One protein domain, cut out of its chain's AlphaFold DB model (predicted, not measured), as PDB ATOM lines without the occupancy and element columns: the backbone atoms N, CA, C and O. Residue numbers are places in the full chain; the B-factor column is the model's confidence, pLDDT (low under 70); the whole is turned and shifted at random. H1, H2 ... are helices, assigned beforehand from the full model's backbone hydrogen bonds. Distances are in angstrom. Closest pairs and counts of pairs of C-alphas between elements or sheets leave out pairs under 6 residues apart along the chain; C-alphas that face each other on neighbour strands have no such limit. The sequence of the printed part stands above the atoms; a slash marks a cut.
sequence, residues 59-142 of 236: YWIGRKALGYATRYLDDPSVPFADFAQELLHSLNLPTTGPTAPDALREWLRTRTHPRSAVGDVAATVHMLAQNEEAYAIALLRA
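Overview. This is residues 59 to 142 of the 236 residues of the protein "N-acetylglucosamine kinase" of Acetobacter pasteurianus NBRC 3299 (UniProt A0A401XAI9). Two long helices, H1 and H4, pack nearly at right angles as the core, with H2 packed on both at one place and H5 on both at another. H3 lies along one side of the domain, loosely beside the later part of H1, with H5 at the far side from it. The printed part has 84 residues and five named helices, H1 to H5 in order, with no named strand; the class is all helix. It is compact, with a radius of gyration of the C-alphas of 11.9 A and spans of 31 by 29 by 17 A.

Arrangement. H1, residues 59 to 74, touches H4, residues 114 to 130, with residues 59 to 65 alone, about perpendicular at 80 degrees; the closest C-alphas, of Tyr 59 and Gly 119, are 3.7 A apart. H2, residues 81 to 90, touches H1 at a steep tilt of 63 degrees, opposite ways, closest at the C-alphas of Ala 69 and Ala 84, 4.7 A. H3, residues 100 to 109, only just touches H1, with 3 pairs of C-alphas within 8 A. H5, residues 134 to 142, touches H4, the closest C-alphas being those of Ala 129 and Ala 136, 5.0 A. H3 and H5 are apart. Each O i to N i+4 pair is within hydrogen-bond range in H1, H2, H3 and H5, and 9 of 13 are in H4.

Along the chain. H1 begins at C-alpha 59, (128.753, 125.661, 88.791), and is 22.3 A long. H2 measures 14.1 A, H3 14.4 A and H4 25.5 A. H5, 12.2 A, ends at C-alpha 142, (118.448, 122.925, 97.049).

Size, cuts and confidence. The C-alphas farthest apart, of Ser 77 and Thr 112, are 33.3 A apart. The printed part has no cut and no long link. No printed residue is under 70 in pLDDT.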
ATOM      1  N   TYR A  59     127.963 124.551  88.250       98.25
ATOM      2  CA  TYR A  59     128.753 125.661  88.791       98.25
ATOM      3  C   TYR A  59     128.178 126.185  90.109       98.25
ATOM      4  O   TYR A  59     128.931 126.450  91.043       98.25
ATOM      5  N   TRP A  60     126.852 126.319  90.208       98.62
ATOM      6  CA  TRP A  60     126.207 126.766  91.439       98.62
ATOM      7  C   TRP A  60     126.438 125.768  92.578       98.62
ATOM      8  O   TRP A  60     126.839 126.187  93.664       98.62
ATOM      9  N   ILE A  61     126.278 124.465  92.311       98.81
ATOM     10  CA  ILE A  61     126.538 123.388  93.282       98.81
ATOM     11  C   ILE A  61     127.996 123.446  93.744       98.81
ATOM     12  O   ILE A  61     128.265 123.559  94.937       98.81
ATOM     13  N   GLY A  62     128.940 123.439  92.804       98.56
ATOM     14  CA  GLY A  62     130.364 123.459  93.114       98.56
ATOM     15  C   GLY A  62     130.796 124.712  93.869       98.56
ATOM     16  O   GLY A  62     131.497 124.617  94.872       98.56
ATOM     17  N   ARG A  63     130.306 125.893  93.474       98.50
ATOM     18  CA  ARG A  63     130.571 127.148  94.192       98.50
ATOM     19  C   ARG A  63     130.054 127.093  95.629       98.50
ATOM     20  O   ARG A  63     130.743 127.559  96.533       98.50
ATOM     21  N   LYS A  64     128.853 126.547  95.856       98.75
ATOM     22  CA  LYS A  64     128.305 126.379  97.210       98.75
ATOM     23  C   LYS A  64     129.142 125.399  98.029       98.75
ATOM     24  O   LYS A  64     129.493 125.741  99.152       98.75
ATOM     25  N   ALA A  65     129.525 124.258  97.456       98.81
ATOM     26  CA  ALA A  65     130.385 123.263  98.097       98.81
ATOM     27  C   ALA A  65     131.751 123.848  98.502       98.81
ATOM     28  O   ALA A  65     132.150 123.760  99.660       98.81
ATOM     29  N   LEU A  66     132.427 124.555  97.592       98.62
ATOM     30  CA  LEU A  66     133.683 125.258  97.890       98.62
ATOM     31  C   LEU A  66     133.503 126.371  98.942       98.62
ATOM     32  O   LEU A  66     134.422 126.677  99.701       98.62
ATOM     33  N   GLY A  67     132.306 126.956  99.038       98.62
ATOM     34  CA  GLY A  67     131.927 127.859 100.127       98.62
ATOM     35  C   GLY A  67     131.932 127.184 101.507       98.62
ATOM     36  O   GLY A  67     132.330 127.806 102.486       98.62
ATOM     37  N   TYR A  68     131.546 125.910 101.599       98.69
ATOM     38  CA  TYR A  68     131.703 125.135 102.836       98.69
ATOM     39  C   TYR A  68     133.180 124.871 103.140       98.69
ATOM     40  O   TYR A  68     133.607 125.088 104.271       98.69
ATOM     41  N   ALA A  69     133.974 124.497 102.128       98.56
ATOM     42  CA  ALA A  69     135.413 124.284 102.293       98.56
ATOM     43  C   ALA A  69     136.135 125.533 102.816       98.56
ATOM     44  O   ALA A  69     136.886 125.451 103.778       98.56
ATOM     45  N   THR A  70     135.878 126.703 102.227       98.38
ATOM     46  CA  THR A  70     136.503 127.963 102.673       98.38
ATOM     47  C   THR A  70     136.129 128.322 104.109       98.38
ATOM     48  O   THR A  70     137.014 128.624 104.898       98.38
ATOM     49  N   ARG A  71     134.852 128.189 104.494       98.50
ATOM     50  CA  ARG A  71     134.413 128.434 105.878       98.50
ATOM     51  C   ARG A  71     135.032 127.465 106.884       98.50
ATOM     52  O   ARG A  71     135.331 127.873 107.995       98.50
ATOM     53  N   TYR A  72     135.214 126.206 106.498       98.50
ATOM     54  CA  TYR A  72     135.913 125.217 107.317       98.50
ATOM     55  C   TYR A  72     137.407 125.543 107.472       98.50
ATOM     56  O   TYR A  72     137.972 125.370 108.548       98.50
ATOM     57  N   LEU A  73     138.047 126.047 106.414       97.75
ATOM     58  CA  LEU A  73     139.446 126.479 106.463       97.75
ATOM     59  C   LEU A  73     139.646 127.742 107.316       97.75
ATOM     60  O   LEU A  73     140.718 127.901 107.898       97.75
ATOM     61  N   ASP A  74     138.636 128.613 107.404       97.31
ATOM     62  CA  ASP A  74     138.632 129.769 108.310       97.31
ATOM     63  C   ASP A  74     138.383 129.347 109.773       97.31
ATOM     64  O   ASP A  74     139.026 129.865 110.687       97.31
ATOM     65  N   ASP A  75     137.461 128.405 109.996       97.38
ATOM     66  CA  ASP A  75     137.096 127.878 111.313       97.38
ATOM     67  C   ASP A  75     136.789 126.367 111.243       97.38
ATOM     68  O   ASP A  75     135.706 125.966 110.803       97.38
ATOM     69  N   PRO A  76     137.698 125.501 111.730       96.31
ATOM     70  CA  PRO A  76     137.484 124.056 111.724       96.31
ATOM     71  C   PRO A  76     136.356 123.556 112.639       96.31
ATOM     72  O   PRO A  76     136.017 122.377 112.566       96.31
ATOM     73  N   SER A  77     135.787 124.406 113.506       97.31
ATOM     74  CA  SER A  77     134.711 124.038 114.441       97.31
ATOM     75  C   SER A  77     133.297 124.124 113.844       97.31
ATOM     76  O   SER A  77     132.308 123.849 114.528       97.31
ATOM     77  N   VAL A  78     133.181 124.481 112.559       98.06
ATOM     78  CA  VAL A  78     131.904 124.531 111.837       98.06
ATOM     79  C   VAL A  78     131.151 123.188 111.874       98.06
ATOM     80  O   VAL A  78     131.758 122.124 111.774       98.06
ATOM     81  N   PRO A  79     129.803 123.200 111.905       97.94
ATOM     82  CA  PRO A  79     128.987 121.983 112.035       97.94
ATOM     83  C   PRO A  79     128.984 121.079 110.788       97.94
ATOM     84  O   PRO A  79     128.286 120.070 110.763       97.94
ATOM     85  N   PHE A  80     129.706 121.465 109.736       98.00
ATOM     86  CA  PHE A  80     129.875 120.742 108.471       98.00
ATOM     87  C   PHE A  80     131.349 120.402 108.205       98.00
ATOM     88  O   PHE A  80     131.750 120.259 107.050       98.00
ATOM     89  N   ALA A  81     132.173 120.342 109.258       98.25
ATOM     90  CA  ALA A  81     133.606 120.087 109.139       98.25
ATOM     91  C   ALA A  81     133.898 118.803 108.349       98.25
ATOM     92  O   ALA A  81     134.684 118.853 107.407       98.25
ATOM     93  N   ASP A  82     133.200 117.706 108.653       98.00
ATOM     94  CA  ASP A  82     133.403 116.413 107.987       98.00
ATOM     95  C   ASP A  82     133.121 116.499 106.477       98.00
ATOM     96  O   ASP A  82     133.980 116.155 105.668       98.00
ATOM     97  N   PHE A  83     131.989 117.094 106.077       98.50
ATOM     98  CA  PHE A  83     131.670 117.346 104.664       98.50
ATOM     99  C   PHE A  83     132.764 118.157 103.954       98.50
ATOM    100  O   PHE A  83     133.193 117.822 102.849       98.50
ATOM    101  N   ALA A  84     133.221 119.245 104.576       98.50
ATOM    102  CA  ALA A  84     134.238 120.111 103.995       98.50
ATOM    103  C   ALA A  84     135.599 119.403 103.865       98.50
ATOM    104  O   ALA A  84     136.287 119.582 102.855       98.50
ATOM    105  N   GLN A  85     135.972 118.588 104.853       98.12
ATOM    106  CA  GLN A  85     137.181 117.770 104.814       98.12
ATOM    107  C   GLN A  85     137.112 116.721 103.707       98.12
ATOM    108  O   GLN A  85     138.050 116.622 102.916       98.12
ATOM    109  N   GLU A  86     136.015 115.970 103.609       98.06
ATOM    110  CA  GLU A  86     135.826 114.951 102.572       98.06
ATOM    111  C   GLU A  86     135.811 115.559 101.167       98.06
ATOM    112  O   GLU A  86     136.398 114.999 100.234       98.06
ATOM    113  N   LEU A  87     135.206 116.741 101.013       98.56
ATOM    114  CA  LEU A  87     135.228 117.500  99.768       98.56
ATOM    115  C   LEU A  87     136.662 117.872  99.371       98.56
ATOM    116  O   LEU A  87     137.077 117.595  98.247       98.56
ATOM    117  N   LEU A  88     137.428 118.479 100.282       98.31
ATOM    118  CA  LEU A  88     138.826 118.854 100.039       98.31
ATOM    119  C   LEU A  88     139.693 117.624  99.740       98.31
ATOM    120  O   LEU A  88     140.456 117.636  98.773       98.31
ATOM    121  N   HIS A  89     139.520 116.541 100.499       97.69
ATOM    122  CA  HIS A  89     140.216 115.277 100.279       97.69
ATOM    123  C   HIS A  89     139.920 114.710  98.885       97.69
ATOM    124  O   HIS A  89     140.839 114.347  98.156       97.69
ATOM    125  N   SER A  90     138.650 114.699  98.472       97.38
ATOM    126  CA  SER A  90     138.229 114.229  97.144       97.38
ATOM    127  C   SER A  90     138.798 115.077  96.001       97.38
ATOM    128  O   SER A  90     138.949 114.595  94.878       97.38
ATOM    129  N   LEU A  91     139.140 116.340  96.273       96.50
ATOM    130  CA  LEU A  91     139.835 117.229  95.340       96.50
ATOM    131  C   LEU A  91     141.368 117.085  95.396       96.50
ATOM    132  O   LEU A  91     142.065 117.810  94.683       96.50
ATOM    133  N   ASN A  92     141.886 116.140  96.188       96.81
ATOM    134  CA  ASN A  92     143.306 115.940  96.488       96.81
ATOM    135  C   ASN A  92     143.962 117.185  97.100       96.81
ATOM    136  O   ASN A  92     145.090 117.543  96.756       96.81
ATOM    137  N   LEU A  93     143.237 117.871  97.986       97.25
ATOM    138  CA  LEU A  93     143.710 119.060  98.683       97.25
ATOM    139  C   LEU A  93     143.973 118.767 100.164       97.25
ATOM    140  O   LEU A  93     143.256 117.973 100.777       97.25
ATOM    141  N   PRO A  94     144.985 119.418 100.761       96.62
ATOM    142  CA  PRO A  94     145.189 119.367 102.202       96.62
ATOM    143  C   PRO A  94     143.953 119.894 102.941       96.62
ATOM    144  O   PRO A  94     143.389 120.928 102.583       96.62
ATOM    145  N   THR A  95     143.554 119.182 103.992       95.00
ATOM    146  CA  THR A  95     142.397 119.532 104.828       95.00
ATOM    147  C   THR A  95     142.783 120.358 106.050       95.00
ATOM    148  O   THR A  95     141.953 121.074 106.594       95.00
ATOM    149  N   THR A  96     144.040 120.289 106.490       91.88
ATOM    150  CA  THR A  96     144.533 120.978 107.689       91.88
ATOM    151  C   THR A  96     145.898 121.618 107.449       91.88
ATOM    152  O   THR A  96     146.574 121.355 106.452       91.88
ATOM    153  N   GLY A  97     146.312 122.465 108.392       91.06
ATOM    154  CA  GLY A  97     147.602 123.147 108.363       91.06
ATOM    155  C   GLY A  97     147.577 124.492 107.626       91.06
ATOM    156  O   GLY A  97     146.624 124.812 106.913       91.06
ATOM    157  N   PRO A  98     148.638 125.302 107.790       89.44
ATOM    158  CA  PRO A  98     148.660 126.691 107.327       89.44
ATOM    159  C   PRO A  98     148.633 126.827 105.798       89.44
ATOM    160  O   PRO A  98     148.249 127.871 105.285       89.44
ATOM    161  N   THR A  99     149.014 125.782 105.061       94.25
ATOM    162  CA  THR A  99     149.067 125.791 103.593       94.25
ATOM    163  C   THR A  99     147.747 125.396 102.932       94.25
ATOM    164  O   THR A  99     147.629 125.510 101.714       94.25
ATOM    165  N   ALA A 100     146.755 124.910 103.689       95.81
ATOM    166  CA  ALA A 100     145.506 124.420 103.111       95.81
ATOM    167  C   ALA A 100     144.683 125.499 102.375       95.81
ATOM    168  O   ALA A 100     144.265 125.248 101.238       95.81
ATOM    169  N   PRO A 101     144.532 126.724 102.917       96.44
ATOM    170  CA  PRO A 101     143.903 127.824 102.186       96.44
ATOM    171  C   PRO A 101     144.612 128.164 100.869       96.44
ATOM    172  O   PRO A 101     143.957 128.396  99.851       96.44
ATOM    173  N   ASP A 102     145.945 128.164 100.863       97.06
ATOM    174  CA  ASP A 102     146.733 128.492  99.672       97.06
ATOM    175  C   ASP A 102     146.649 127.397  98.609       97.06
ATOM    176  O   ASP A 102     146.527 127.707  97.425       97.06
ATOM    177  N   ALA A 103     146.607 126.127  99.019       97.44
ATOM    178  CA  ALA A 103     146.402 125.009  98.106       97.44
ATOM    179  C   ALA A 103     145.055 125.101  97.372       97.44
ATOM    180  O   ALA A 103     145.002 124.862  96.167       97.44
ATOM    181  N   LEU A 104     143.975 125.502  98.055       97.38
ATOM    182  CA  LEU A 104     142.670 125.694  97.415       97.38
ATOM    183  C   LEU A 104     142.669 126.887  96.440       97.38
ATOM    184  O   LEU A 104     142.108 126.798  95.343       97.38
ATOM    185  N   ARG A 105     143.319 128.000  96.805       97.00
ATOM    186  CA  ARG A 105     143.480 129.162  95.910       97.00
ATOM    187  C   ARG A 105     144.268 128.783  94.658       97.00
ATOM    188  O   ARG A 105     143.855 129.108  93.544       97.00
ATOM    189  N   GLU A 106     145.365 128.056  94.837       96.75
ATOM    190  CA  GLU A 106     146.221 127.580  93.754       96.75
ATOM    191  C   GLU A 106     145.502 126.568  92.858       96.75
ATOM    192  O   GLU A 106     145.573 126.664  91.629       96.75
ATOM    193  N   TRP A 107     144.734 125.651  93.456       97.00
ATOM    194  CA  TRP A 107     143.893 124.692  92.743       97.00
ATOM    195  C   TRP A 107     142.950 125.372  91.760       97.00
ATOM    196  O   TRP A 107     142.776 124.846  90.666       97.00
ATOM    197  N   LEU A 108     142.353 126.512  92.124       95.38
ATOM    198  CA  LEU A 108     141.462 127.261  91.237       95.38
ATOM    199  C   LEU A 108     142.251 128.054  90.187       95.38
ATOM    200  O   LEU A 108     141.902 128.034  89.006       95.38
ATOM    201  N   ARG A 109     143.318 128.743  90.612       94.69
ATOM    202  CA  ARG A 109     144.140 129.622  89.763       94.69
ATOM    203  C   ARG A 109     144.799 128.875  88.603       94.69
ATOM    204  O   ARG A 109     144.965 129.439  87.526       94.69
ATOM    205  N   THR A 110     145.174 127.619  88.819       95.50
ATOM    206  CA  THR A 110     145.876 126.779  87.833       95.50
ATOM    207  C   THR A 110     144.954 126.091  86.827       95.50
ATOM    208  O   THR A 110     145.432 125.401  85.926       95.50
ATOM    209  N   ARG A 111     143.630 126.270  86.925       94.69
ATOM    210  CA  ARG A 111     142.683 125.671  85.975       94.69
ATOM    211  C   ARG A 111     142.649 126.456  84.673       94.69
ATOM    212  O   ARG A 111     142.353 127.644  84.670       94.69
ATOM    213  N   THR A 112     142.817 125.756  83.551       94.06
ATOM    214  CA  THR A 112     142.622 126.322  82.205       94.06
ATOM    215  C   THR A 112     141.200 126.855  82.007       94.06
ATOM    216  O   THR A 112     141.002 127.881  81.368       94.06
ATOM    217  N   HIS A 113     140.206 126.178  82.596       93.88
ATOM    218  CA  HIS A 113     138.795 126.565  82.539       93.88
ATOM    219  C   HIS A 113     138.198 126.615  83.956       93.88
ATOM    220  O   HIS A 113     137.519 125.669  84.366       93.88
ATOM    221  N   PRO A 114     138.425 127.696  84.728       93.38
ATOM    222  CA  PRO A 114     138.035 127.762  86.140       93.38
ATOM    223  C   PRO A 114     136.538 127.551  86.380       93.38
ATOM    224  O   PRO A 114     136.154 126.865  87.320       93.38
ATOM    225  N   ARG A 115     135.672 128.083  85.503       93.31
ATOM    226  CA  ARG A 115     134.217 127.885  85.609       93.31
ATOM    227  C   ARG A 115     133.840 126.409  85.499       93.31
ATOM    228  O   ARG A 115     133.071 125.925  86.321       93.31
ATOM    229  N   SER A 116     134.366 125.705  84.500       93.69
ATOM    230  CA  SER A 116     134.082 124.279  84.325       93.69
ATOM    231  C   SER A 116     134.636 123.475  85.492       93.69
ATOM    232  O   SER A 116     133.888 122.708  86.075       93.69
ATOM    233  N   ALA A 117     135.866 123.761  85.931       95.81
ATOM    234  CA  ALA A 117     136.476 123.085  87.074       95.81
ATOM    235  C   ALA A 117     135.666 123.251  88.372       95.81
ATOM    236  O   ALA A 117     135.514 122.296  89.126       95.81
ATOM    237  N   VAL A 118     135.107 124.441  88.626       97.94
ATOM    238  CA  VAL A 118     134.164 124.642  89.737       97.94
ATOM    239  C   VAL A 118     132.882 123.844  89.505       97.94
ATOM    240  O   VAL A 118     132.389 123.222  90.435       97.94
ATOM    241  N   GLY A 119     132.348 123.823  88.283       97.06
ATOM    242  CA  GLY A 119     131.176 123.015  87.945       97.06
ATOM    243  C   GLY A 119     131.375 121.511  88.136       97.06
ATOM    244  O   GLY A 119     130.457 120.832  88.590       97.06
ATOM    245  N   ASP A 120     132.578 121.009  87.869       96.38
ATOM    246  CA  ASP A 120     132.935 119.595  87.996       96.38
ATOM    247  C   ASP A 120     132.936 119.126  89.461       96.38
ATOM    248  O   ASP A 120     132.698 117.948  89.730       96.38
ATOM    249  N   VAL A 121     133.077 120.045  90.429       98.31
ATOM    250  CA  VAL A 121     132.913 119.747  91.866       98.31
ATOM    251  C   VAL A 121     131.514 119.193  92.174       98.31
ATOM    252  O   VAL A 121     131.346 118.452  93.141       98.31
ATOM    253  N   ALA A 122     130.502 119.465  91.341       98.19
ATOM    254  CA  ALA A 122     129.178 118.863  91.495       98.19
ATOM    255  C   ALA A 122     129.208 117.321  91.442       98.19
ATOM    256  O   ALA A 122     128.406 116.678  92.120       98.19
ATOM    257  N   ALA A 123     130.142 116.720  90.695       97.31
ATOM    258  CA  ALA A 123     130.330 115.269  90.675       97.31
ATOM    259  C   ALA A 123     130.875 114.746  92.015       97.31
ATOM    260  O   ALA A 123     130.439 113.702  92.496       97.31
ATOM    261  N   THR A 124     131.763 115.501  92.664       98.12
ATOM    262  CA  THR A 124     132.229 115.188  94.019       98.12
ATOM    263  C   THR A 124     131.084 115.265  95.023       98.12
ATOM    264  O   THR A 124     130.893 114.337  95.799       98.12
ATOM    265  N   VAL A 125     130.257 116.314  94.965       98.56
ATOM    266  CA  VAL A 125     129.064 116.432  95.825       98.56
ATOM    267  C   VAL A 125     128.097 115.266  95.596       98.56
ATOM    268  O   VAL A 125     127.535 114.741  96.551       98.56
ATOM    269  N   HIS A 126     127.922 114.822  94.347       97.56
ATOM    270  CA  HIS A 126     127.129 113.630  94.043       97.56
ATOM    271  C   HIS A 126     127.671 112.381  94.747       97.56
ATOM    272  O   HIS A 126     126.902 111.700  95.418       97.56
ATOM    273  N   MET A 127     128.972 112.111  94.630       97.81
ATOM    274  CA  MET A 127     129.618 110.973  95.287       97.81
ATOM    275  C   MET A 127     129.453 111.020  96.813       97.81
ATOM    276  O   MET A 127     129.096 110.016  97.418       97.81
ATOM    277  N   LEU A 128     129.644 112.185  97.439       98.00
ATOM    278  CA  LEU A 128     129.459 112.337  98.889       98.00
ATOM    279  C   LEU A 128     128.003 112.085  99.306       98.00
ATOM    280  O   LEU A 128     127.744 111.399 100.289       98.00
ATOM    281  N   ALA A 129     127.038 112.549  98.511       97.81
ATOM    282  CA  ALA A 129     125.628 112.265  98.763       97.81
ATOM    283  C   ALA A 129     125.267 110.776  98.612       97.81
ATOM    284  O   ALA A 129     124.348 110.310  99.283       97.81
ATOM    285  N   GLN A 130     125.967 110.016  97.756       96.44
ATOM    286  CA  GLN A 130     125.805 108.556  97.673       96.44
ATOM    287  C   GLN A 130     126.289 107.844  98.941       96.44
ATOM    288  O   GLN A 130     125.766 106.784  99.267       96.44
ATOM    289  N   ASN A 131     127.226 108.453  99.669       96.12
ATOM    290  CA  ASN A 131     127.697 107.988 100.973       96.12
ATOM    291  C   ASN A 131     126.856 108.544 102.136       96.12
ATOM    292  O   ASN A 131     127.324 108.594 103.267       96.12
ATOM    293  N   GLU A 132     125.625 108.981 101.854       96.69
ATOM    294  CA  GLU A 132     124.675 109.508 102.838       96.69
ATOM    295  C   GLU A 132     125.126 110.799 103.553       96.69
ATOM    296  O   GLU A 132     124.566 111.164 104.588       96.69
ATOM    297  N   GLU A 133     126.083 111.548 102.987       98.12
ATOM    298  CA  GLU A 133     126.523 112.817 103.573       98.12
ATOM    299  C   GLU A 133     125.392 113.866 103.506       98.12
ATOM    300  O   GLU A 133     124.858 114.212 102.442       98.12
ATOM    301  N   ALA A 134     124.996 114.369 104.676       98.19
ATOM    302  CA  ALA A 134     123.789 115.162 104.855       98.19
ATOM    303  C   ALA A 134     123.855 116.539 104.174       98.19
ATOM    304  O   ALA A 134     122.853 116.979 103.595       98.19
ATOM    305  N   TYR A 135     125.000 117.229 104.215       98.50
ATOM    306  CA  TYR A 135     125.154 118.549 103.594       98.50
ATOM    307  C   TYR A 135     125.191 118.463 102.064       98.50
ATOM    308  O   TYR A 135     124.606 119.314 101.389       98.50
ATOM    309  N   ALA A 136     125.785 117.410 101.509       98.62
ATOM    310  CA  ALA A 136     125.784 117.093 100.092       98.62
ATOM    311  C   ALA A 136     124.359 116.809  99.599       98.62
ATOM    312  O   ALA A 136     123.910 117.414  98.622       98.62
ATOM    313  N   ILE A 137     123.607 115.962 100.315       98.75
ATOM    314  CA  ILE A 137     122.192 115.693 100.016       98.75
ATOM    315  C   ILE A 137     121.372 116.987 100.080       98.75
ATOM    316  O   ILE A 137     120.595 117.270  99.166       98.75
ATOM    317  N   ALA A 138     121.540 117.794 101.131       98.69
ATOM    318  CA  ALA A 138     120.820 119.055 101.288       98.69
ATOM    319  C   ALA A 138     121.137 120.048 100.158       98.69
ATOM    320  O   ALA A 138     120.228 120.687  99.623       98.69
ATOM    321  N   LEU A 139     122.403 120.143  99.747       98.75
ATOM    322  CA  LEU A 139     122.830 121.004  98.647       98.75
ATOM    323  C   LEU A 139     122.231 120.563  97.303       98.75
ATOM    324  O   LEU A 139     121.766 121.403  96.531       98.75
ATOM    325  N   LEU A 140     122.183 119.257  97.033       98.81
ATOM    326  CA  LEU A 140     121.551 118.710  95.828       98.81
ATOM    327  C   LEU A 140     120.029 118.898  95.831       98.81
ATOM    328  O   LEU A 140     119.449 119.212  94.793       98.81
ATOM    329  N   ARG A 141     119.371 118.781  96.992       98.81
ATOM    330  CA  ARG A 141     117.945 119.126  97.135       98.81
ATOM    331  C   ARG A 141     117.698 120.604  96.844       98.81
ATOM    332  O   ARG A 141     116.774 120.931  96.107       98.81
ATOM    333  N   ALA A 142     118.545 121.498  97.354       98.81
ATOM    334  CA  ALA A 142     118.448 122.925  97.049       98.81
ATOM    335  C   ALA A 142     118.634 123.203  95.546       98.81
ATOM    336  O   ALA A 142     117.884 123.990  94.970       98.81
TER     337      ALA A 142